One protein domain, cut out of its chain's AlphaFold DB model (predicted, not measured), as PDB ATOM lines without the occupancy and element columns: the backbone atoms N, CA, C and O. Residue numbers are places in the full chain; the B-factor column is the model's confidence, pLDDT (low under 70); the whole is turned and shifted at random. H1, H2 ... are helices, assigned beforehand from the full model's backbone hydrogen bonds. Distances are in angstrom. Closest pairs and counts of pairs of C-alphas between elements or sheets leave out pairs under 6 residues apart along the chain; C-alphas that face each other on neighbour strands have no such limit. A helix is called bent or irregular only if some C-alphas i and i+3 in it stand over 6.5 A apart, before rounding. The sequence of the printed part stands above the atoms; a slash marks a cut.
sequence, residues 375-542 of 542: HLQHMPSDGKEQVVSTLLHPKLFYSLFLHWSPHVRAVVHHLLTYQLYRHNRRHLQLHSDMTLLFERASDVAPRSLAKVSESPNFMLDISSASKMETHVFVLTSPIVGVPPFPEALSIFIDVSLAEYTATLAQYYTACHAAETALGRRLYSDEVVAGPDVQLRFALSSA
ATOM      1  N   HIS A 375     216.192 212.016 141.943       93.25
ATOM      2  CA  HIS A 375     215.884 211.793 140.524       93.25
ATOM      3  C   HIS A 375     215.499 210.354 140.152       93.25
ATOM      4  O   HIS A 375     214.938 210.151 139.073       93.25
ATOM      5  N   LEU A 376     215.758 209.349 141.000       94.19
ATOM      6  CA  LEU A 376     215.627 207.923 140.658       94.19
ATOM      7  C   LEU A 376     214.229 207.545 140.148       94.19
ATOM      8  O   LEU A 376     214.105 206.807 139.168       94.19
ATOM      9  N   GLN A 377     213.171 208.067 140.774       91.56
ATOM     10  CA  GLN A 377     211.794 207.740 140.384       91.56
ATOM     11  C   GLN A 377     211.402 208.308 139.022       91.56
ATOM     12  O   GLN A 377     210.593 207.704 138.315       91.56
ATOM     13  N   HIS A 378     212.034 209.408 138.619       91.19
ATOM     14  CA  HIS A 378     211.731 210.151 137.403       91.19
ATOM     15  C   HIS A 378     212.557 209.692 136.184       91.19
ATOM     16  O   HIS A 378     212.294 210.122 135.060       91.19
ATOM     17  N   MET A 379     213.555 208.820 136.369       92.38
ATOM     18  CA  MET A 379     214.398 208.304 135.277       92.38
ATOM     19  C   MET A 379     213.629 207.375 134.325       92.38
ATOM     20  O   MET A 379     212.736 206.669 134.757       92.38
ATOM     21  N   PRO A 380     213.984 207.241 133.044       91.00
ATOM     22  CA  PRO A 380     213.478 206.137 132.221       91.00
ATOM     23  C   PRO A 380     213.798 204.759 132.831       91.00
ATOM     24  O   PRO A 380     214.768 204.626 133.582       91.00
ATOM     25  N   SER A 381     213.001 203.730 132.516       91.06
ATOM     26  CA  SER A 381     213.138 202.390 133.118       91.06
ATOM     27  C   SER A 381     214.532 201.785 132.930       91.06
ATOM     28  O   SER A 381     215.090 201.303 133.908       91.06
ATOM     29  N   ASP A 382     215.133 201.917 131.745       91.94
ATOM     30  CA  ASP A 382     216.487 201.415 131.459       91.94
ATOM     31  C   ASP A 382     217.547 202.072 132.363       91.94
ATOM     32  O   ASP A 382     218.419 201.412 132.929       91.94
ATOM     33  N   GLY A 383     217.443 203.394 132.550       92.19
ATOM     34  CA  GLY A 383     218.347 204.146 133.421       92.19
ATOM     35  C   GLY A 383     218.157 203.783 134.894       92.19
ATOM     36  O   GLY A 383     219.134 203.565 135.612       92.19
ATOM     37  N   LYS A 384     216.898 203.650 135.335       94.44
ATOM     38  CA  LYS A 384     216.569 203.195 136.692       94.44
ATOM     39  C   LYS A 384     217.117 201.789 136.942       94.44
ATOM     40  O   LYS A 384     217.749 201.569 137.970       94.44
ATOM     41  N   GLU A 385     216.930 200.857 136.010       95.06
ATOM     42  CA  GLU A 385     217.446 199.489 136.114       95.06
ATOM     43  C   GLU A 385     218.970 199.471 136.270       95.06
ATOM     44  O   GLU A 385     219.492 198.779 137.147       95.06
ATOM     45  N   GLN A 386     219.698 200.269 135.485       95.38
ATOM     46  CA  GLN A 386     221.154 200.359 135.589       95.38
ATOM     47  C   GLN A 386     221.610 200.879 136.964       95.38
ATOM     48  O   GLN A 386     222.528 200.320 137.574       95.38
ATOM     49  N   VAL A 387     220.957 201.922 137.486       95.94
ATOM     50  CA  VAL A 387     221.277 202.483 138.808       95.94
ATOM     51  C   VAL A 387     220.938 201.491 139.920       95.94
ATOM     52  O   VAL A 387     221.781 201.208 140.770       95.94
ATOM     53  N   VAL A 388     219.741 200.904 139.889       96.69
ATOM     54  CA  VAL A 388     219.267 199.958 140.907       96.69
ATOM     55  C   VAL A 388     220.089 198.673 140.912       96.69
ATOM     56  O   VAL A 388     220.500 198.214 141.975       96.69
ATOM     57  N   SER A 389     220.386 198.102 139.744       96.25
ATOM     58  CA  SER A 389     221.226 196.901 139.645       96.25
ATOM     59  C   SER A 389     222.629 197.123 140.208       96.25
ATOM     60  O   SER A 389     223.181 196.215 140.828       96.25
ATOM     61  N   THR A 390     223.174 198.331 140.054       95.75
ATOM     62  CA  THR A 390     224.476 198.693 140.618       95.75
ATOM     63  C   THR A 390     224.392 198.917 142.128       95.75
ATOM     64  O   THR A 390     225.193 198.341 142.863       95.75
ATOM     65  N   LEU A 391     223.401 199.679 142.612       96.88
ATOM     66  CA  LEU A 391     223.160 199.906 144.047       96.88
ATOM     67  C   LEU A 391     222.958 198.595 144.817       96.88
ATOM     68  O   LEU A 391     223.471 198.445 145.924       96.88
ATOM     69  N   LEU A 392     222.243 197.642 144.216       97.25
ATOM     70  CA  LEU A 392     221.982 196.314 144.775       97.25
ATOM     71  C   LEU A 392     223.065 195.287 144.412       97.25
ATOM     72  O   LEU A 392     222.887 194.097 144.642       97.25
ATOM     73  N   HIS A 393     224.195 195.690 143.830       96.75
ATOM     74  CA  HIS A 393     225.310 194.766 143.656       96.75
ATOM     75  C   HIS A 393     225.938 194.473 145.032       96.75
ATOM     76  O   HIS A 393     226.291 195.432 145.721       96.75
ATOM     77  N   PRO A 394     226.189 193.204 145.429       95.81
ATOM     78  CA  PRO A 394     226.583 192.851 146.800       95.81
ATOM     79  C   PRO A 394     227.736 193.697 147.355       95.81
ATOM     80  O   PRO A 394     227.662 194.227 148.460       95.81
ATOM     81  N   LYS A 395     228.789 193.891 146.550       94.44
ATOM     82  CA  LYS A 395     229.959 194.693 146.933       94.44
ATOM     83  C   LYS A 395     229.597 196.143 147.282       94.44
ATOM     84  O   LYS A 395     230.147 196.674 148.240       94.44
ATOM     85  N   LEU A 396     228.722 196.769 146.492       95.88
ATOM     86  CA  LEU A 396     228.350 198.169 146.672       95.88
ATOM     87  C   LEU A 396     227.274 198.306 147.751       95.88
ATOM     88  O   LEU A 396     227.429 199.122 148.657       95.88
ATOM     89  N   PHE A 397     226.254 197.445 147.710       97.69
ATOM     90  CA  PHE A 397     225.177 197.399 148.691       97.69
ATOM     91  C   PHE A 397     225.730 197.368 150.116       97.69
ATOM     92  O   PHE A 397     225.443 198.272 150.896       97.69
ATOM     93  N   TYR A 398     226.582 196.391 150.450       97.12
ATOM     94  CA  TYR A 398     227.103 196.284 151.815       97.12
ATOM     95  C   TYR A 398     228.021 197.453 152.176       97.12
ATOM     96  O   TYR A 398     227.986 197.908 153.314       97.12
ATOM     97  N   SER A 399     228.799 197.991 151.227       96.25
ATOM     98  CA  SER A 399     229.640 199.164 151.504       96.25
ATOM     99  C   SER A 399     228.844 200.433 151.810       96.25
ATOM    100  O   SER A 399     229.316 201.256 152.587       96.25
ATOM    101  N   LEU A 400     227.652 200.584 151.225       97.44
ATOM    102  CA  LEU A 400     226.786 201.748 151.401       97.44
ATOM    103  C   LEU A 400     225.824 201.573 152.587       97.44
ATOM    104  O   LEU A 400     225.663 202.480 153.398       97.44
ATOM    105  N   PHE A 401     225.220 200.393 152.724       98.00
ATOM    106  CA  PHE A 401     224.291 200.064 153.808       98.00
ATOM    107  C   PHE A 401     224.996 200.000 155.172       98.00
ATOM    108  O   PHE A 401     224.477 200.482 156.175       98.00
ATOM    109  N   LEU A 402     226.217 199.454 155.213       97.38
ATOM    110  CA  LEU A 402     227.062 199.375 156.413       97.38
ATOM    111  C   LEU A 402     228.132 200.477 156.439       97.38
ATOM    112  O   LEU A 402     229.191 200.313 157.045       97.38
ATOM    113  N   HIS A 403     227.900 201.584 155.730       96.62
ATOM    114  CA  HIS A 403     228.878 202.661 155.625       96.62
ATOM    115  C   HIS A 403     229.154 203.291 156.999       96.62
ATOM    116  O   HIS A 403     228.250 203.432 157.819       96.62
ATOM    117  N   TRP A 404     230.390 203.725 157.255       96.00
ATOM    118  CA  TRP A 404     230.773 204.307 158.550       96.00
ATOM    119  C   TRP A 404     230.056 205.641 158.833       96.00
ATOM    120  O   TRP A 404     229.669 205.914 159.970       96.00
ATOM    121  N   SER A 405     229.837 206.453 157.791       96.38
ATOM    122  CA  SER A 405     229.141 207.745 157.885       96.38
ATOM    123  C   SER A 405     227.624 207.550 158.057       96.38
ATOM    124  O   SER A 405     226.993 206.971 157.165       96.38
ATOM    125  N   PRO A 406     227.011 208.053 159.150       95.88
ATOM    126  CA  PRO A 406     225.572 207.919 159.396       95.88
ATOM    127  C   PRO A 406     224.722 208.637 158.343       95.88
ATOM    128  O   PRO A 406     223.629 208.180 158.023       95.88
ATOM    129  N   HIS A 407     225.234 209.720 157.749       96.06
ATOM    130  CA  HIS A 407     224.545 210.442 156.681       96.06
ATOM    131  C   HIS A 407     224.382 209.565 155.437       96.06
ATOM    132  O   HIS A 407     223.283 209.456 154.902       96.06
ATOM    133  N   VAL A 408     225.452 208.876 155.021       97.06
ATOM    134  CA  VAL A 408     225.415 207.943 153.883       97.06
ATOM    135  C   VAL A 408     224.395 206.835 154.138       97.06
ATOM    136  O   VAL A 408     223.523 206.614 153.299       97.06
ATOM    137  N   ARG A 409     224.436 206.202 155.318       97.06
ATOM    138  CA  ARG A 409     223.465 205.162 155.692       97.06
ATOM    139  C   ARG A 409     222.029 205.673 155.669       97.06
ATOM    140  O   ARG A 409     221.166 205.025 155.091       97.06
ATOM    141  N   ALA A 410     221.774 206.854 156.230       96.81
ATOM    142  CA  ALA A 410     220.444 207.453 156.250       96.81
ATOM    143  C   ALA A 410     219.876 207.665 154.836       96.81
ATOM    144  O   ALA A 410     218.727 207.293 154.593       96.81
ATOM    145  N   VAL A 411     220.673 208.191 153.892       97.38
ATOM    146  CA  VAL A 411     220.234 208.336 152.490       97.38
ATOM    147  C   VAL A 411     220.008 206.970 151.843       97.38
ATOM    148  O   VAL A 411     219.009 206.780 151.162       97.38
ATOM    149  N   VAL A 412     220.885 205.989 152.077       97.88
ATOM    150  CA  VAL A 412     220.736 204.631 151.523       97.88
ATOM    151  C   VAL A 412     219.462 203.963 152.038       97.88
ATOM    152  O   VAL A 412     218.690 203.419 151.253       97.88
ATOM    153  N   HIS A 413     219.190 204.033 153.340       97.81
ATOM    154  CA  HIS A 413     217.966 203.492 153.928       97.81
ATOM    155  C   HIS A 413     216.718 204.189 153.378       97.81
ATOM    156  O   HIS A 413     215.719 203.522 153.095       97.81
ATOM    157  N   HIS A 414     216.785 205.509 153.181       96.94
ATOM    158  CA  HIS A 414     215.716 206.278 152.555       96.94
ATOM    159  C   HIS A 414     215.476 205.838 151.107       96.94
ATOM    160  O   HIS A 414     214.354 205.467 150.768       96.94
ATOM    161  N   LEU A 415     216.531 205.763 150.292       96.94
ATOM    162  CA  LEU A 415     216.500 205.283 148.911       96.94
ATOM    163  C   LEU A 415     215.842 203.906 148.800       96.94
ATOM    164  O   LEU A 415     214.901 203.728 148.030       96.94
ATOM    165  N   LEU A 416     216.301 202.939 149.601       97.19
ATOM    166  CA  LEU A 416     215.782 201.567 149.599       97.19
ATOM    167  C   LEU A 416     214.307 201.485 150.023       97.19
ATOM    168  O   LEU A 416     213.609 200.546 149.638       97.19
ATOM    169  N   THR A 417     213.833 202.446 150.819       96.31
ATOM    170  CA  THR A 417     212.472 202.452 151.367       96.31
ATOM    171  C   THR A 417     211.491 203.219 150.481       96.31
ATOM    172  O   THR A 417     210.431 202.684 150.160       96.31
ATOM    173  N   TYR A 418     211.842 204.443 150.082       95.50
ATOM    174  CA  TYR A 418     210.952 205.394 149.409       95.50
ATOM    175  C   TYR A 418     211.196 205.493 147.895       95.50
ATOM    176  O   TYR A 418     210.244 205.667 147.139       95.50
ATOM    177  N   GLN A 419     212.442 205.361 147.422       95.31
ATOM    178  CA  GLN A 419     212.791 205.663 146.020       95.31
ATOM    179  C   GLN A 419     213.029 204.431 145.135       95.31
ATOM    180  O   GLN A 419     213.020 204.519 143.904       95.31
ATOM    181  N   LEU A 420     213.272 203.267 145.739       95.75
ATOM    182  CA  LEU A 420     213.654 202.064 145.003       95.75
ATOM    183  C   LEU A 420     212.529 201.564 144.087       95.75
ATOM    184  O   LEU A 420     212.798 201.140 142.962       95.75
ATOM    185  N   TYR A 421     211.271 201.679 144.515       95.19
ATOM    186  CA  TYR A 421     210.117 201.086 143.833       95.19
ATOM    187  C   TYR A 421     209.164 202.138 143.286       95.19
ATOM    188  O   TYR A 421     208.842 203.098 143.976       95.19
ATOM    189  N   ARG A 422     208.666 201.943 142.062       93.44
ATOM    190  CA  ARG A 422     207.547 202.743 141.522       93.44
ATOM    191  C   ARG A 422     206.191 202.275 142.017       93.44
ATOM    192  O   ARG A 422     205.194 202.949 141.787       93.44
ATOM    193  N   HIS A 423     206.156 201.118 142.659       92.50
ATOM    194  CA  HIS A 423     204.970 200.600 143.303       92.50
ATOM    195  C   HIS A 423     205.083 200.734 144.815       92.50
ATOM    196  O   HIS A 423     206.169 200.653 145.392       92.50
ATOM    197  N   ASN A 424     203.939 200.901 145.469       90.81
ATOM    198  CA  ASN A 424     203.844 200.907 146.918       90.81
ATOM    199  C   ASN A 424     204.493 199.632 147.480       90.81
ATOM    200  O   ASN A 424     204.020 198.517 147.243       90.81
ATOM    201  N   ARG A 425     205.555 199.818 148.271       93.25
ATOM    202  CA  ARG A 425     206.378 198.752 148.859       93.25
ATOM    203  C   ARG A 425     205.554 197.677 149.575       93.25
ATOM    204  O   ARG A 425     205.884 196.497 149.495       93.25
ATOM    205  N   ARG A 426     204.432 198.052 150.205       89.44
ATOM    206  CA  ARG A 426     203.538 197.117 150.916       89.44
ATOM    207  C   ARG A 426     202.946 196.048 149.996       89.44
ATOM    208  O   ARG A 426     202.575 194.979 150.469       89.44
ATOM    209  N   HIS A 427     202.848 196.322 148.696       87.44
ATOM    210  CA  HIS A 427     202.317 195.381 147.708       87.44
ATOM    211  C   HIS A 427     203.386 194.418 147.170       87.44
ATOM    212  O   HIS A 427     203.029 193.436 146.529       87.44
ATOM    213  N   LEU A 428     204.671 194.660 147.458       86.56
ATOM    214  CA  LEU A 428     205.784 193.788 147.062       86.56
ATOM    215  C   LEU A 428     206.039 192.645 148.062       86.56
ATOM    216  O   LEU A 428     206.794 191.737 147.748       86.56
ATOM    217  N   GLN A 429     205.387 192.672 149.233       83.19
ATOM    218  CA  GLN A 429     205.402 191.600 150.244       83.19
ATOM    219  C   GLN A 429     206.800 191.159 150.699       83.19
ATOM    220  O   GLN A 429     207.077 189.969 150.830       83.19
ATOM    221  N   LEU A 430     207.658 192.133 150.988       89.50
ATOM    222  CA  LEU A 430     209.020 191.879 151.437       89.50
ATOM    223  C   LEU A 430     209.007 191.190 152.816       89.50
ATOM    224  O   LEU A 430     208.537 191.759 153.802       89.50
ATOM    225  N   HIS A 431     209.530 189.969 152.906       89.31
ATOM    226  CA  HIS A 431     209.631 189.182 154.135       89.31
ATOM    227  C   HIS A 431     210.472 189.894 155.199       89.31
ATOM    228  O   HIS A 431     210.141 189.852 156.384       89.31
ATOM    229  N   SER A 432     211.521 190.604 154.776       89.88
ATOM    230  CA  SER A 432     212.363 191.404 155.669       89.88
ATOM    231  C   SER A 432     211.584 192.506 156.393       89.88
ATOM    232  O   SER A 432     211.858 192.759 157.565       89.88
ATOM    233  N   ASP A 433     210.576 193.109 155.753       91.44
ATOM    234  CA  ASP A 433     209.739 194.137 156.385       91.44
ATOM    235  C   ASP A 433     208.926 193.540 157.536       91.44
ATOM    236  O   ASP A 433     208.820 194.152 158.596       91.44
ATOM    237  N   MET A 434     208.394 192.325 157.353       85.94
ATOM    238  CA  MET A 434     207.648 191.608 158.391       85.94
ATOM    239  C   MET A 434     208.526 191.398 159.622       85.94
ATOM    240  O   MET A 434     208.164 191.810 160.719       85.94
ATOM    241  N   THR A 435     209.688 190.772 159.431       87.31
ATOM    242  CA  THR A 435     210.587 190.374 160.518       87.31
ATOM    243  C   THR A 435     211.065 191.589 161.308       87.31
ATOM    244  O   THR A 435     210.910 191.629 162.527       87.31
ATOM    245  N   LEU A 436     211.538 192.627 160.612       88.12
ATOM    246  CA  LEU A 436     212.076 193.832 161.245       88.12
ATOM    247  C   LEU A 436     211.000 194.672 161.956       88.12
ATOM    248  O   LEU A 436     211.265 195.263 163.003       88.12
ATOM    249  N   LEU A 437     209.774 194.739 161.420       87.06
ATOM    250  CA  LEU A 437     208.682 195.490 162.056       87.06
ATOM    251  C   LEU A 437     208.042 194.730 163.230       87.06
ATOM    252  O   LEU A 437     207.632 195.371 164.203       87.06
ATOM    253  N   PHE A 438     207.971 193.393 163.176       80.69
ATOM    254  CA  PHE A 438     207.431 192.572 164.270       80.69
ATOM    255  C   PHE A 438     208.316 192.594 165.515       80.69
ATOM    256  O   PHE A 438     207.791 192.707 166.623       80.69
ATOM    257  N   GLU A 439     209.641 192.554 165.354       72.38
ATOM    258  CA  GLU A 439     210.589 192.651 166.475       72.38
ATOM    259  C   GLU A 439     210.443 193.959 167.267       72.38
ATOM    260  O   GLU A 439     210.778 194.018 168.449       72.38
ATOM    261  N   ARG A 440     209.884 195.006 166.644       64.38
ATOM    262  CA  ARG A 440     209.689 196.326 167.255       64.38
ATOM    263  C   ARG A 440     208.286 196.589 167.809       64.38
ATOM    264  O   ARG A 440     208.018 197.727 168.185       64.38
ATOM    265  N   ALA A 441     207.414 195.575 167.879       56.72
ATOM    266  CA  ALA A 441     206.016 195.715 168.311       56.72
ATOM    267  C   ALA A 441     205.283 196.861 167.581       56.72
ATOM    268  O   ALA A 441     204.605 197.682 168.193       56.72
ATOM    269  N   SER A 442     205.461 196.949 166.260       54.97
ATOM    270  CA  SER A 442     204.726 197.914 165.443       54.97
ATOM    271  C   SER A 442     203.270 197.462 165.279       54.97
ATOM    272  O   SER A 442     203.020 196.358 164.796       54.97
ATOM    273  N   ASP A 443     202.304 198.325 165.612       53.88
ATOM    274  CA  ASP A 443     200.855 198.084 165.432       53.88
ATOM    275  C   ASP A 443     200.429 197.963 163.951       53.88
ATOM    276  O   ASP A 443     199.253 197.761 163.625       53.88
ATOM    277  N   VAL A 444     201.371 198.094 163.014       55.16
ATOM    278  CA  VAL A 444     201.084 198.105 161.583       55.16
ATOM    279  C   VAL A 444     201.119 196.687 161.018       55.16
ATOM    280  O   VAL A 444     202.148 196.205 160.553       55.16
ATOM    281  N   ALA A 445     199.962 196.021 161.024       54.03
ATOM    282  CA  ALA A 445     199.813 194.697 160.430       54.03
ATOM    283  C   ALA A 445     199.919 194.749 158.883       54.03
ATOM    284  O   ALA A 445     199.105 195.415 158.230       54.03
ATOM    285  N   PRO A 446     200.859 194.018 158.270       55.72
ATOM    286  CA  PRO A 446     200.968 193.861 156.818       55.72
ATOM    287  C   PRO A 446     199.798 193.020 156.272       55.72
ATOM    288  O   PRO A 446     199.390 192.027 156.877       55.72
ATOM    289  N   ARG A 447     199.190 193.440 155.151       56.31
ATOM    290  CA  ARG A 447     197.926 192.875 154.623       56.31
ATOM    291  C   ARG A 447     198.062 192.359 153.181       56.31
ATOM    292  O   ARG A 447     198.871 192.862 152.413       56.31
ATOM    293  N   SER A 448     197.241 191.353 152.844       47.50
ATOM    294  CA  SER A 448     197.265 190.560 151.595       47.50
ATOM    295  C   SER A 448     196.849 191.319 150.314       47.50
ATOM    296  O   SER A 448     196.111 192.304 150.377       47.50
ATOM    297  N   LEU A 449     197.337 190.809 149.172       52.91
ATOM    298  CA  LEU A 449     197.429 191.394 147.822       52.91
ATOM    299  C   LEU A 449     196.109 191.820 147.154       52.91
ATOM    300  O   LEU A 449     195.096 191.123 147.200       52.91
ATOM    301  N   ALA A 450     196.203 192.920 146.399       53.69
ATOM    302  CA  ALA A 450     195.362 193.227 145.241       53.69
ATOM    303  C   ALA A 450     196.067 192.779 143.940       53.69
ATOM    304  O   ALA A 450     197.257 192.469 143.953       53.69
ATOM    305  N   LYS A 451     195.316 192.708 142.831       57.78
ATOM    306  CA  LYS A 451     195.736 192.169 141.521       57.78
ATOM    307  C   LYS A 451     197.138 192.626 141.083       57.78
ATOM    308  O   LYS A 451     197.436 193.816 141.090       57.78
ATOM    309  N   VAL A 452     197.944 191.656 140.650       60.62
ATOM    310  CA  VAL A 452     199.258 191.840 140.019       60.62
ATOM    311  C   VAL A 452     199.116 192.725 138.776       60.62
ATOM    312  O   VAL A 452     198.301 192.436 137.903       60.62
ATOM    313  N   SER A 453     199.889 193.809 138.722       65.00
ATOM    314  CA  SER A 453     199.999 194.684 137.552       65.00
ATOM    315  C   SER A 453     200.934 194.042 136.524       65.00
ATOM    316  O   SER A 453     202.027 193.617 136.878       65.00
ATOM    317  N   GLU A 454     200.546 194.001 135.248       71.38
ATOM    318  CA  GLU A 454     201.402 193.514 134.146       71.38
ATOM    319  C   GLU A 454     202.408 194.578 133.649       71.38
ATOM    320  O   GLU A 454     203.013 194.440 132.589       71.38
ATOM    321  N   SER A 455     202.598 195.674 134.394       81.50
ATOM    322  CA  SER A 455     203.504 196.758 134.002       81.50
ATOM    323  C   SER A 455     204.976 196.306 133.996       81.50
ATOM    324  O   SER A 455     205.438 195.721 134.978       81.50
ATOM    325  N   PRO A 456     205.781 196.661 132.974       81.38
ATOM    326  CA  PRO A 456     207.230 196.428 132.977       81.38
ATOM    327  C   PRO A 456     207.941 197.002 134.215       81.38
ATOM    328  O   PRO A 456     208.877 196.398 134.735       81.38
ATOM    329  N   ASN A 457     207.456 198.133 134.743       86.00
ATOM    330  CA  ASN A 457     207.982 198.721 135.980       86.00
ATOM    331  C   ASN A 457     207.723 197.828 137.204       86.00
ATOM    332  O   ASN A 457     208.518 197.832 138.137       86.00
ATOM    333  N   PHE A 458     206.633 197.057 137.203       88.75
ATOM    334  CA  PHE A 458     206.317 196.134 138.293       88.75
ATOM    335  C   PHE A 458     207.288 194.952 138.309       88.75
ATOM    336  O   PHE A 458     207.774 194.568 139.368       88.75
ATOM    337  N   MET A 459     207.654 194.433 137.133       89.94
ATOM    338  CA  MET A 459     208.665 193.375 137.012       89.94
ATOM    339  C   MET A 459     210.046 193.834 137.497       89.94
ATOM    340  O   MET A 459     210.727 193.085 138.205       89.94
ATOM    341  N   LEU A 460     210.445 195.069 137.167       92.38
ATOM    342  CA  LEU A 460     211.678 195.665 137.686       92.38
ATOM    343  C   LEU A 460     211.639 195.790 139.218       92.38
ATOM    344  O   LEU A 460     212.614 195.440 139.886       92.38
ATOM    345  N   ASP A 461     210.516 196.244 139.776       94.56
ATOM    346  CA  ASP A 461     210.347 196.393 141.222       94.56
ATOM    347  C   ASP A 461     210.376 195.036 141.947       94.56
ATOM    348  O   ASP A 461     211.061 194.925 142.959       94.56
ATOM    349  N   ILE A 462     209.740 193.982 141.410       93.19
ATOM    350  CA  ILE A 462     209.820 192.613 141.966       93.19
ATOM    351  C   ILE A 462     211.264 192.096 141.960       93.19
ATOM    352  O   ILE A 462     211.744 191.560 142.959       93.19
ATOM    353  N   SER A 463     211.974 192.257 140.840       94.69
ATOM    354  CA  SER A 463     213.377 191.835 140.717       94.69
ATOM    355  C   SER A 463     214.272 192.562 141.727       94.69
ATOM    356  O   SER A 463     215.116 191.953 142.390       94.69
ATOM    357  N   SER A 464     214.048 193.865 141.893       96.00
ATOM    358  CA  SER A 464     214.774 194.706 142.849       96.00
ATOM    359  C   SER A 464     214.451 194.326 144.296       96.00
ATOM    360  O   SER A 464     215.362 194.221 145.116       96.00
ATOM    361  N   ALA A 465     213.177 194.049 144.587       95.56
ATOM    362  CA  ALA A 465     212.695 193.582 145.880       95.56
ATOM    363  C   ALA A 465     213.374 192.272 146.293       95.56
ATOM    364  O   ALA A 465     213.988 192.214 147.353       95.56
ATOM    365  N   SER A 466     213.375 191.265 145.418       94.94
ATOM    366  CA  SER A 466     214.003 189.965 145.694       94.94
ATOM    367  C   SER A 466     215.512 190.072 145.982       94.94
ATOM    368  O   SER A 466     216.033 189.436 146.905       94.94
ATOM    369  N   LYS A 467     216.239 190.919 145.239       96.25
ATOM    370  CA  LYS A 467     217.668 191.177 145.499       96.25
ATOM    371  C   LYS A 467     217.878 191.858 146.849       96.25
ATOM    372  O   LYS A 467     218.732 191.442 147.629       96.25
ATOM    373  N   MET A 468     217.084 192.886 147.129       96.44
ATOM    374  CA  MET A 468     217.127 193.622 148.386       96.44
ATOM    375  C   MET A 468     216.837 192.705 149.587       96.44
ATOM    376  O   MET A 468     217.582 192.742 150.566       96.44
ATOM    377  N   GLU A 469     215.840 191.818 149.490       95.00
ATOM    378  CA  GLU A 469     215.564 190.799 150.511       95.00
ATOM    379  C   GLU A 469     216.751 189.887 150.750       95.00
ATOM    380  O   GLU A 469     217.102 189.642 151.899       95.00
ATOM    381  N   THR A 470     217.388 189.411 149.680       95.50
ATOM    382  CA  THR A 470     218.547 188.523 149.785       95.50
ATOM    383  C   THR A 470     219.662 189.183 150.598       95.50
ATOM    384  O   THR A 470     220.269 188.542 151.454       95.50
ATOM    385  N   HIS A 471     219.909 190.476 150.383       96.25
ATOM    386  CA  HIS A 471     220.922 191.205 151.138       96.25
ATOM    387  C   HIS A 471     220.549 191.435 152.599       96.25
ATOM    388  O   HIS A 471     221.388 191.235 153.475       96.25
ATOM    389  N   VAL A 472     219.306 191.831 152.885       95.50
ATOM    390  CA  VAL A 472     218.860 192.028 154.272       95.50
ATOM    391  C   VAL A 472     218.822 190.700 155.025       95.50
ATOM    392  O   VAL A 472     219.288 190.639 156.156       95.50
ATOM    393  N   PHE A 473     218.369 189.621 154.383       94.06
ATOM    394  CA  PHE A 473     218.352 188.277 154.959       94.06
ATOM    395  C   PHE A 473     219.745 187.821 155.403       94.06
ATOM    396  O   PHE A 473     219.894 187.240 156.475       94.06
ATOM    397  N   VAL A 474     220.775 188.108 154.603       94.19
ATOM    398  CA  VAL A 474     222.172 187.822 154.956       94.19
ATOM    399  C   VAL A 474     222.616 188.589 156.205       94.19
ATOM    400  O   VAL A 474     223.394 188.054 156.987       94.19
ATOM    401  N   LEU A 475     222.138 189.821 156.396       94.12
ATOM    402  CA  LEU A 475     222.480 190.650 157.557       94.12
ATOM    403  C   LEU A 475     221.732 190.233 158.829       94.12
ATOM    404  O   LEU A 475     222.255 190.426 159.920       94.12
ATOM    405  N   THR A 476     220.530 189.666 158.701       91.38
ATOM    406  CA  THR A 476     219.711 189.217 159.840       91.38
ATOM    407  C   THR A 476     219.936 187.750 160.212       91.38
ATOM    408  O   THR A 476     219.550 187.318 161.295       91.38
ATOM    409  N   SER A 477     220.520 186.953 159.316       89.19
ATOM    410  CA  SER A 477     220.781 185.531 159.555       89.19
ATOM    411  C   SER A 477     222.077 185.317 160.340       89.19
ATOM    412  O   SER A 477     223.029 186.081 160.172       89.19
ATOM    413  N   PRO A 478     222.176 184.246 161.152       85.38
ATOM    414  CA  PRO A 478     223.440 183.884 161.779       85.38
ATOM    415  C   PRO A 478     224.504 183.656 160.699       85.38
ATOM    416  O   PRO A 478     224.289 182.901 159.748       85.38
ATOM    417  N   ILE A 479     225.656 184.314 160.845       81.44
ATOM    418  CA  ILE A 479     226.754 184.214 159.882       81.44
ATOM    419  C   ILE A 479     227.349 182.805 159.977       81.44
ATOM    420  O   ILE A 479     228.075 182.478 160.915       81.44
ATOM    421  N   VAL A 480     227.034 181.960 158.996       81.94
ATOM    422  CA  VAL A 480     227.628 180.628 158.846       81.94
ATOM    423  C   VAL A 480     228.716 180.704 157.775       81.94
ATOM    424  O   VAL A 480     228.423 180.736 156.582       81.94
ATOM    425  N   GLY A 481     229.980 180.732 158.198       84.81
ATOM    426  CA  GLY A 481     231.140 180.798 157.300       84.81
ATOM    427  C   GLY A 481     231.672 182.218 157.083       84.81
ATOM    428  O   GLY A 481     231.565 183.071 157.960       84.81
ATOM    429  N   VAL A 482     232.311 182.455 155.933       84.50
ATOM    430  CA  VAL A 482     232.911 183.759 155.608       84.50
ATOM    431  C   VAL A 482     231.805 184.725 155.164       84.50
ATOM    432  O   VAL A 482     231.088 184.400 154.214       84.50
ATOM    433  N   PRO A 483     231.647 185.897 155.809       86.31
ATOM    434  CA  PRO A 483     230.608 186.847 155.437       86.31
ATOM    435  C   PRO A 483     230.827 187.379 154.009       86.31
ATOM    436  O   PRO A 483     231.970 187.557 153.579       86.31
ATOM    437  N   PRO A 484     229.753 187.693 153.260       86.94
ATOM    438  CA  PRO A 484     229.854 188.235 151.900       86.94
ATOM    439  C   PRO A 484     230.245 189.723 151.864       86.94
ATOM    440  O   PRO A 484     230.266 190.339 150.798       86.94
ATOM    441  N   PHE A 485     230.549 190.304 153.022       89.50
ATOM    442  CA  PHE A 485     231.023 191.668 153.209       89.50
ATOM    443  C   PHE A 485     232.303 191.665 154.061       89.50
ATOM    444  O   PHE A 485     232.532 190.721 154.818       89.50
ATOM    445  N   PRO A 486     233.157 192.701 153.955       89.44
ATOM    446  CA  PRO A 486     234.361 192.805 154.773       89.44
ATOM    447  C   PRO A 486     234.044 192.726 156.271       89.44
ATOM    448  O   PRO A 486     233.172 193.445 156.750       89.44
ATOM    449  N   GLU A 487     234.797 191.913 157.015       88.88
ATOM    450  CA  GLU A 487     234.604 191.692 158.459       88.88
ATOM    451  C   GLU A 487     234.571 193.000 159.263       88.88
ATOM    452  O   GLU A 487     233.765 193.147 160.177       88.88
ATOM    453  N   ALA A 488     235.365 193.998 158.865       91.00
ATOM    454  CA  ALA A 488     235.389 195.317 159.497       91.00
ATOM    455  C   ALA A 488     234.039 196.061 159.460       91.00
ATOM    456  O   ALA A 488     233.822 196.946 160.280       91.00
ATOM    457  N   LEU A 489     233.133 195.725 158.532       92.38
ATOM    458  CA  LEU A 489     231.797 196.325 158.458       92.38
ATOM    459  C   LEU A 489     230.791 195.665 159.411       92.38
ATOM    460  O   LEU A 489     229.707 196.211 159.610       92.38
ATOM    461  N   SER A 490     231.136 194.527 160.025       92.75
ATOM    462  CA  SER A 490     230.241 193.806 160.942       92.75
ATOM    463  C   SER A 490     229.803 194.651 162.141       92.75
ATOM    464  O   SER A 490     228.662 194.548 162.578       92.75
ATOM    465  N   ILE A 491     230.668 195.561 162.603       94.81
ATOM    466  CA  ILE A 491     230.379 196.486 163.709       94.81
ATOM    467  C   ILE A 491     229.214 197.439 163.411       94.81
ATOM    468  O   ILE A 491     228.649 198.019 164.335       94.81
ATOM    469  N   PHE A 492     228.867 197.628 162.132       96.81
ATOM    470  CA  PHE A 492     227.789 198.517 161.710       96.81
ATOM    471  C   PHE A 492     226.466 197.787 161.449       96.81
ATOM    472  O   PHE A 492     225.468 198.455 161.205       96.81
ATOM    473  N   ILE A 493     226.415 196.450 161.511       96.12
ATOM    474  CA  ILE A 493     225.208 195.682 161.159       96.12
ATOM    475  C   ILE A 493     224.022 196.080 162.036       96.12
ATOM    476  O   ILE A 493     222.993 196.503 161.508       96.12
ATOM    477  N   ASP A 494     224.179 196.007 163.357       95.81
ATOM    478  CA  ASP A 494     223.080 196.254 164.295       95.81
ATOM    479  C   ASP A 494     222.550 197.689 164.185       95.81
ATOM    480  O   ASP A 494     221.339 197.916 164.145       95.81
ATOM    481  N   VAL A 495     223.456 198.671 164.079       97.12
ATOM    482  CA  VAL A 495     223.072 200.082 163.939       97.12
ATOM    483  C   VAL A 495     222.403 200.350 162.590       97.12
ATOM    484  O   VAL A 495     221.349 200.984 162.565       97.12
ATOM    485  N   SER A 496     222.933 199.816 161.484       97.38
ATOM    486  CA  SER A 496     222.327 199.965 160.158       97.38
ATOM    487  C   SER A 496     220.944 199.325 160.095       97.38
ATOM    488  O   SER A 496     220.005 199.947 159.605       97.38
ATOM    489  N   LEU A 497     220.774 198.112 160.633       97.19
ATOM    490  CA  LEU A 497     219.473 197.443 160.682       97.19
ATOM    491  C   LEU A 497     218.475 198.213 161.552       97.19
ATOM    492  O   LEU A 497     217.315 198.360 161.160       97.19
ATOM    493  N   ALA A 498     218.900 198.764 162.691       96.19
ATOM    494  CA  ALA A 498     218.037 199.574 163.551       96.19
ATOM    495  C   ALA A 498     217.581 200.885 162.874       96.19
ATOM    496  O   ALA A 498     216.402 201.256 162.981       96.19
ATOM    497  N   GLU A 499     218.491 201.570 162.169       96.44
ATOM    498  CA  GLU A 499     218.228 202.777 161.368       96.44
ATOM    499  C   GLU A 499     217.313 202.471 160.170       96.44
ATOM    500  O   GLU A 499     216.336 203.188 159.918       96.44
ATOM    501  N   TYR A 500     217.580 201.375 159.458       97.31
ATOM    502  CA  TYR A 500     216.766 200.907 158.342       97.31
ATOM    503  C   TYR A 500     215.343 200.556 158.799       97.31
ATOM    504  O   TYR A 500     214.362 201.038 158.233       97.31
ATOM    505  N   THR A 501     215.216 199.823 159.907       96.06
ATOM    506  CA  THR A 501     213.925 199.475 160.521       96.06
ATOM    507  C   THR A 501     213.150 200.715 160.963       96.06
ATOM    508  O   THR A 501     211.932 200.779 160.806       96.06
ATOM    509  N   ALA A 502     213.833 201.731 161.505       94.88
ATOM    510  CA  ALA A 502     213.188 202.997 161.857       94.88
ATOM    511  C   ALA A 502     212.636 203.712 160.613       94.88
ATOM    512  O   ALA A 502     211.526 204.246 160.643       94.88
ATOM    513  N   THR A 503     213.383 203.680 159.508       95.69
ATOM    514  CA  THR A 503     212.970 204.262 158.223       95.69
ATOM    515  C   THR A 503     211.759 203.528 157.636       95.69
ATOM    516  O   THR A 503     210.803 204.175 157.206       95.69
ATOM    517  N   LEU A 504     211.738 202.192 157.712       95.31
ATOM    518  CA  LEU A 504     210.579 201.374 157.346       95.31
ATOM    519  C   LEU A 504     209.343 201.710 158.186       95.31
ATOM    520  O   LEU A 504     208.266 201.936 157.636       95.31
ATOM    521  N   ALA A 505     209.480 201.796 159.510       93.56
ATOM    522  CA  ALA A 505     208.364 202.136 160.392       93.56
ATOM    523  C   ALA A 505     207.762 203.513 160.046       93.56
ATOM    524  O   ALA A 505     206.538 203.668 160.017       93.56
ATOM    525  N   GLN A 506     208.610 204.495 159.714       93.62
ATOM    526  CA  GLN A 506     208.168 205.807 159.230       93.62
ATOM    527  C   GLN A 506     207.382 205.698 157.919       93.62
ATOM    528  O   GLN A 506     206.309 206.286 157.820       93.62
ATOM    529  N   TYR A 507     207.860 204.907 156.953       94.81
ATOM    530  CA  TYR A 507     207.165 204.698 155.677       94.81
ATOM    531  C   TYR A 507     205.775 204.088 155.881       94.81
ATOM    532  O   TYR A 507     204.782 204.610 155.379       94.81
ATOM    533  N   TYR A 508     205.675 203.026 156.681       93.69
ATOM    534  CA  TYR A 508     204.400 202.359 156.959       93.69
ATOM    535  C   TYR A 508     203.411 203.272 157.701       93.69
ATOM    536  O   TYR A 508     202.217 203.266 157.393       93.69
ATOM    537  N   THR A 509     203.908 204.101 158.623       92.31
ATOM    538  CA  THR A 509     203.107 205.129 159.308       92.31
ATOM    539  C   THR A 509     202.604 206.182 158.320       92.31
ATOM    540  O   THR A 509     201.423 206.529 158.337       92.31
ATOM    541  N   ALA A 510     203.469 206.655 157.420       92.44
ATOM    542  CA  ALA A 510     203.115 207.639 156.403       92.44
ATOM    543  C   ALA A 510     202.092 207.082 155.395       92.44
ATOM    544  O   ALA A 510     201.136 207.771 155.046       92.44
ATOM    545  N   CYS A 511     202.212 205.809 155.007       92.44
ATOM    546  CA  CYS A 511     201.180 205.117 154.235       92.44
ATOM    547  C   CYS A 511     199.839 205.068 154.961       92.44
ATOM    548  O   CYS A 511     198.816 205.353 154.344       92.44
ATOM    549  N   HIS A 512     199.822 204.719 156.250       91.19
ATOM    550  CA  HIS A 512     198.578 204.688 157.013       91.19
ATOM    551  C   HIS A 512     197.929 206.077 157.081       91.19
ATOM    552  O   HIS A 512     196.742 206.206 156.796       91.19
ATOM    553  N   ALA A 513     198.719 207.117 157.364       91.38
ATOM    554  CA  ALA A 513     198.246 208.497 157.387       91.38
ATOM    555  C   ALA A 513     197.659 208.934 156.033       91.38
ATOM    556  O   ALA A 513     196.589 209.541 156.000       91.38
ATOM    557  N   ALA A 514     198.311 208.577 154.919       91.00
ATOM    558  CA  ALA A 514     197.806 208.855 153.576       91.00
ATOM    559  C   ALA A 514     196.477 208.128 153.291       91.00
ATOM    560  O   ALA A 514     195.554 208.734 152.753       91.00
ATOM    561  N   GLU A 515     196.335 206.861 153.695       91.50
ATOM    562  CA  GLU A 515     195.079 206.105 153.552       91.50
ATOM    563  C   GLU A 515     193.942 206.692 154.391       91.50
ATOM    564  O   GLU A 515     192.805 206.787 153.925       91.50
ATOM    565  N   THR A 516     194.245 207.115 155.622       91.31
ATOM    566  CA  THR A 516     193.288 207.799 156.495       91.31
ATOM    567  C   THR A 516     192.839 209.123 155.883       91.31
ATOM    568  O   THR A 516     191.640 209.391 155.861       91.31
ATOM    569  N   ALA A 517     193.769 209.919 155.345       90.75
ATOM    570  CA  ALA A 517     193.461 211.193 154.698       90.75
ATOM    571  C   ALA A 517     192.609 211.015 153.430       90.75
ATOM    572  O   ALA A 517     191.674 211.776 153.200       90.75
ATOM    573  N   LEU A 518     192.894 209.984 152.629       89.62
ATOM    574  CA  LEU A 518     192.156 209.676 151.401       89.62
ATOM    575  C   LEU A 518     190.807 208.980 151.650       89.62
ATOM    576  O   LEU A 518     190.005 208.857 150.725       89.62
ATOM    577  N   GLY A 519     190.570 208.451 152.855       91.56
ATOM    578  CA  GLY A 519     189.398 207.624 153.159       91.56
ATOM    579  C   GLY A 519     189.350 206.303 152.375       91.56
ATOM    580  O   GLY A 519     188.309 205.645 152.323       91.56
ATOM    581  N   ARG A 520     190.462 205.902 151.747       91.62
ATOM    582  CA  ARG A 520     190.597 204.673 150.955       91.62
ATOM    583  C   ARG A 520     192.021 204.134 151.029       91.62
ATOM    584  O   ARG A 520     192.946 204.828 151.432       91.62
ATOM    585  N   ARG A 521     192.200 202.886 150.596       87.94
ATOM    586  CA  ARG A 521     193.534 202.289 150.467       87.94
ATOM    587  C   ARG A 521     194.317 202.927 149.324       87.94
ATOM    588  O   ARG A 521     193.716 203.354 148.333       87.94
ATOM    589  N   LEU A 522     195.641 202.923 149.470       87.94
ATOM    590  CA  LEU A 522     196.542 203.298 148.387       87.94
ATOM    591  C   LEU A 522     196.503 202.237 147.287       87.94
ATOM    592  O   LEU A 522     196.522 201.032 147.564       87.94
ATOM    593  N   TYR A 523     196.464 202.688 146.040       88.19
ATOM    594  CA  TYR A 523     196.656 201.837 144.875       88.19
ATOM    595  C   TYR A 523     198.122 201.400 144.751       88.19
ATOM    596  O   TYR A 523     199.000 201.844 145.495       88.19
ATOM    597  N   SER A 524     198.397 200.451 143.850       85.75
ATOM    598  CA  SER A 524     199.751 199.909 143.698       85.75
ATOM    599  C   SER A 524     200.751 200.926 143.174       85.75
ATOM    600  O   SER A 524     201.919 200.808 143.501       85.75
ATOM    601  N   ASP A 525     200.304 201.895 142.391       87.44
ATOM    602  CA  ASP A 525     201.077 202.992 141.807       87.44
ATOM    603  C   ASP A 525     201.070 204.269 142.667       87.44
ATOM    604  O   ASP A 525     201.696 205.261 142.308       87.44
ATOM    605  N   GLU A 526     200.410 204.257 143.828       90.31
ATOM    606  CA  GLU A 526     200.421 205.380 144.769       90.31
ATOM    607  C   GLU A 526     201.529 205.193 145.809       90.31
ATOM    608  O   GLU A 526     201.366 204.507 146.825       90.31
ATOM    609  N   VAL A 527     202.676 205.812 145.536       92.00
ATOM    610  CA  VAL A 527     203.851 205.808 146.416       92.00
ATOM    611  C   VAL A 527     203.808 207.026 147.332       92.00
ATOM    612  O   VAL A 527     203.464 208.126 146.908       92.00
ATOM    613  N   VAL A 528     204.143 206.839 148.606       92.88
ATOM    614  CA  VAL A 528     204.191 207.923 149.597       92.88
ATOM    615  C   VAL A 528     205.508 208.680 149.479       92.88
ATOM    616  O   VAL A 528     206.567 208.062 149.383       92.88
ATOM    617  N   ALA A 529     205.448 210.009 149.520       91.06
ATOM    618  CA  ALA A 529     206.625 210.861 149.525       91.06
ATOM    619  C   ALA A 529     207.398 210.709 150.841       91.06
ATOM    620  O   ALA A 529     206.829 210.762 151.935       91.06
ATOM    621  N   GLY A 530     208.709 210.522 150.719       88.44
ATOM    622  CA  GLY A 530     209.602 210.486 151.863       88.44
ATOM    623  C   GLY A 530     209.805 211.860 152.505       88.44
ATOM    624  O   GLY A 530     209.577 212.892 151.871       88.44
ATOM    625  N   PRO A 531     210.221 211.893 153.779       89.00
ATOM    626  CA  PRO A 531     210.654 213.126 154.422       89.00
ATOM    627  C   PRO A 531     211.889 213.684 153.707       89.00
ATOM    628  O   PRO A 531     212.784 212.923 153.349       89.00
ATOM    629  N   ASP A 532     211.977 215.009 153.561       85.19
ATOM    630  CA  ASP A 532     213.134 215.649 152.926       85.19
ATOM    631  C   ASP A 532     214.430 215.324 153.693       85.19
ATOM    632  O   ASP A 532     214.653 215.761 154.830       85.19
ATOM    633  N   VAL A 533     215.278 214.511 153.061       84.25
ATOM    634  CA  VAL A 533     216.529 214.016 153.635       84.25
ATOM    635  C   VAL A 533     217.546 215.146 153.800       84.25
ATOM    636  O   VAL A 533     218.299 215.152 154.773       84.25
ATOM    637  N   GLN A 534     217.535 216.146 152.912       76.56
ATOM    638  CA  GLN A 534     218.437 217.296 153.012       76.56
ATOM    639  C   GLN A 534     218.065 218.174 154.209       76.56
ATOM    640  O   GLN A 534     218.939 218.603 154.966       76.56
ATOM    641  N   LEU A 535     216.764 218.376 154.436       73.69
ATOM    642  CA  LEU A 535     216.266 219.148 155.573       73.69
ATOM    643  C   LEU A 535     216.605 218.474 156.913       73.69
ATOM    644  O   LEU A 535     216.952 219.156 157.878       73.69
ATOM    645  N   ARG A 536     216.596 217.134 156.966       73.62
ATOM    646  CA  ARG A 536     217.046 216.377 158.148       73.62
ATOM    647  C   ARG A 536     218.507 216.648 158.492       73.62
ATOM    648  O   ARG A 536     218.816 216.832 159.666       73.62
ATOM    649  N   PHE A 537     219.384 216.710 157.490       79.69
ATOM    650  CA  PHE A 537     220.806 216.972 157.715       79.69
ATOM    651  C   PHE A 537     221.080 218.404 158.165       79.69
ATOM    652  O   PHE A 537     221.899 218.613 159.061       79.69
ATOM    653  N   ALA A 538     220.346 219.378 157.619       70.38
ATOM    654  CA  ALA A 538     220.430 220.762 158.070       70.38
ATOM    655  C   ALA A 538     220.075 220.890 159.563       70.38
ATOM    656  O   ALA A 538     220.821 221.511 160.318       70.38
ATOM    657  N   LEU A 539     218.997 220.234 160.009       55.16
ATOM    658  CA  LEU A 539     218.546 220.269 161.405       55.16
ATOM    659  C   LEU A 539     219.468 219.528 162.382       55.16
ATOM    660  O   LEU A 539     219.522 219.907 163.543       55.16
ATOM    661  N   SER A 540     220.186 218.489 161.947       53.81
ATOM    662  CA  SER A 540     221.155 217.783 162.802       53.81
ATOM    663  C   SER A 540     222.501 218.502 162.951       53.81
ATOM    664  O   SER A 540     223.308 218.110 163.788       53.81
ATOM    665  N   SER A 541     222.765 219.506 162.107       47.88
ATOM    666  CA  SER A 541     224.014 220.282 162.103       47.88
ATOM    667  C   SER A 541     223.938 221.607 162.875       47.88
ATOM    668  O   SER A 541     224.973 222.244 163.077       47.88
ATOM    669  N   ALA A 542     222.730 222.009 163.287       38.97
ATOM    670  CA  ALA A 542     222.435 223.186 164.104       38.97
ATOM    671  C   ALA A 542     222.207 222.773 165.563       38.97
ATOM    672  O   ALA A 542     222.610 223.557 166.454       38.97
TER     673      ALA A 542
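AT A GLANCE: This is residues 375 to 542 of the 542 residues of an uncharacterized protein of Saprolegnia parasitica (strain CBS 223.65) (UniProt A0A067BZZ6). A long, kinked helix, H7, runs along the longest axis of an all-helix body; H4 crosses it on one side and H5 on another. H6 and the shorter H2 run side by side as a second layer, and H3 makes the corner between H2 and H4. Short H8 lies farthest from the middle, its first residue close to H4, and the loop 477 to 482 sticks out. The printed part has 168 residues with eight named helices, H1 to H8 in order, and no named strand. It is compact, with a radius of gyration of the C-alphas of 16.0 A and spans of 47 by 39 by 31 A.

IN THESE COORDINATES: Find C-alpha 375 at (215.884, 211.793, 140.524), where H1 begins; it ends at residue 378. H2 follows at residues 381 to 391, 15.0 A long, then H3 at 394 to 401 and H4 at 406 to 419, 18.6 A long. Look next for H5 at 431 to 438, and for H6 from C-alpha 456 at (207.230, 196.428, 132.977) to residue 476, 30.5 A. H7 covers 487 to 518, 46.6 A; it is irregular, C-alphas 491 and 494 being 7.3 A apart, with a kink of 42 degrees near residue 494. H8, residues 533 to 540, ends at C-alpha 540, (221.155, 217.783, 162.802).

HOW THE PARTS SIT: Start at H4, the hub, which touches three helices. With H7 it stands at a steep tilt of 42 degrees, the same way; the closest C-alphas are those of His 413 and Tyr 500, 5.3 A apart. H3 touches H4 at Phe 401 and Arg 409, whose C-alphas are the closest at 5.5 A. H8 only just touches H4, with 3 pairs of C-alphas within 8 A, the closest being Val 411 and Val 533 at 6.9 A. H5 touches H7 about perpendicular, at 81 degrees, with C-alphas 436 and 501 closest at 6.0 A. H5 also touches H6, with C-alphas 432 and 469 closest at 6.1 A. H2 touches H6 at a shallow tilt of 7 degrees, the same way, with C-alphas 381 and 457 closest at 6.9 A. H1 is close to H2 but not clearly touching, at 6.2 A between C-alphas 376 and 384. The helix packing is mostly crossed, but only just, with 2 of 6 pairs at a shallow tilt. In H2, H4, H5, H6 and H8 every O i to N i+4 pair is within hydrogen-bond range; H3 has 3 of 4 and H7 23 of 28, and H1 is too short for such a pair.

THE WHOLE: The C-alphas farthest apart are those of Gly 481 and Gly 519, at 49.8 A. The printed part has no cut and ends at residue 542, the chain's last. The links H4 to H5, H5 to H6 and H7 to H8 are long. Mean pLDDT of the printed part is 87.7; residues 440 to 453 and 539 to 542 are under 70.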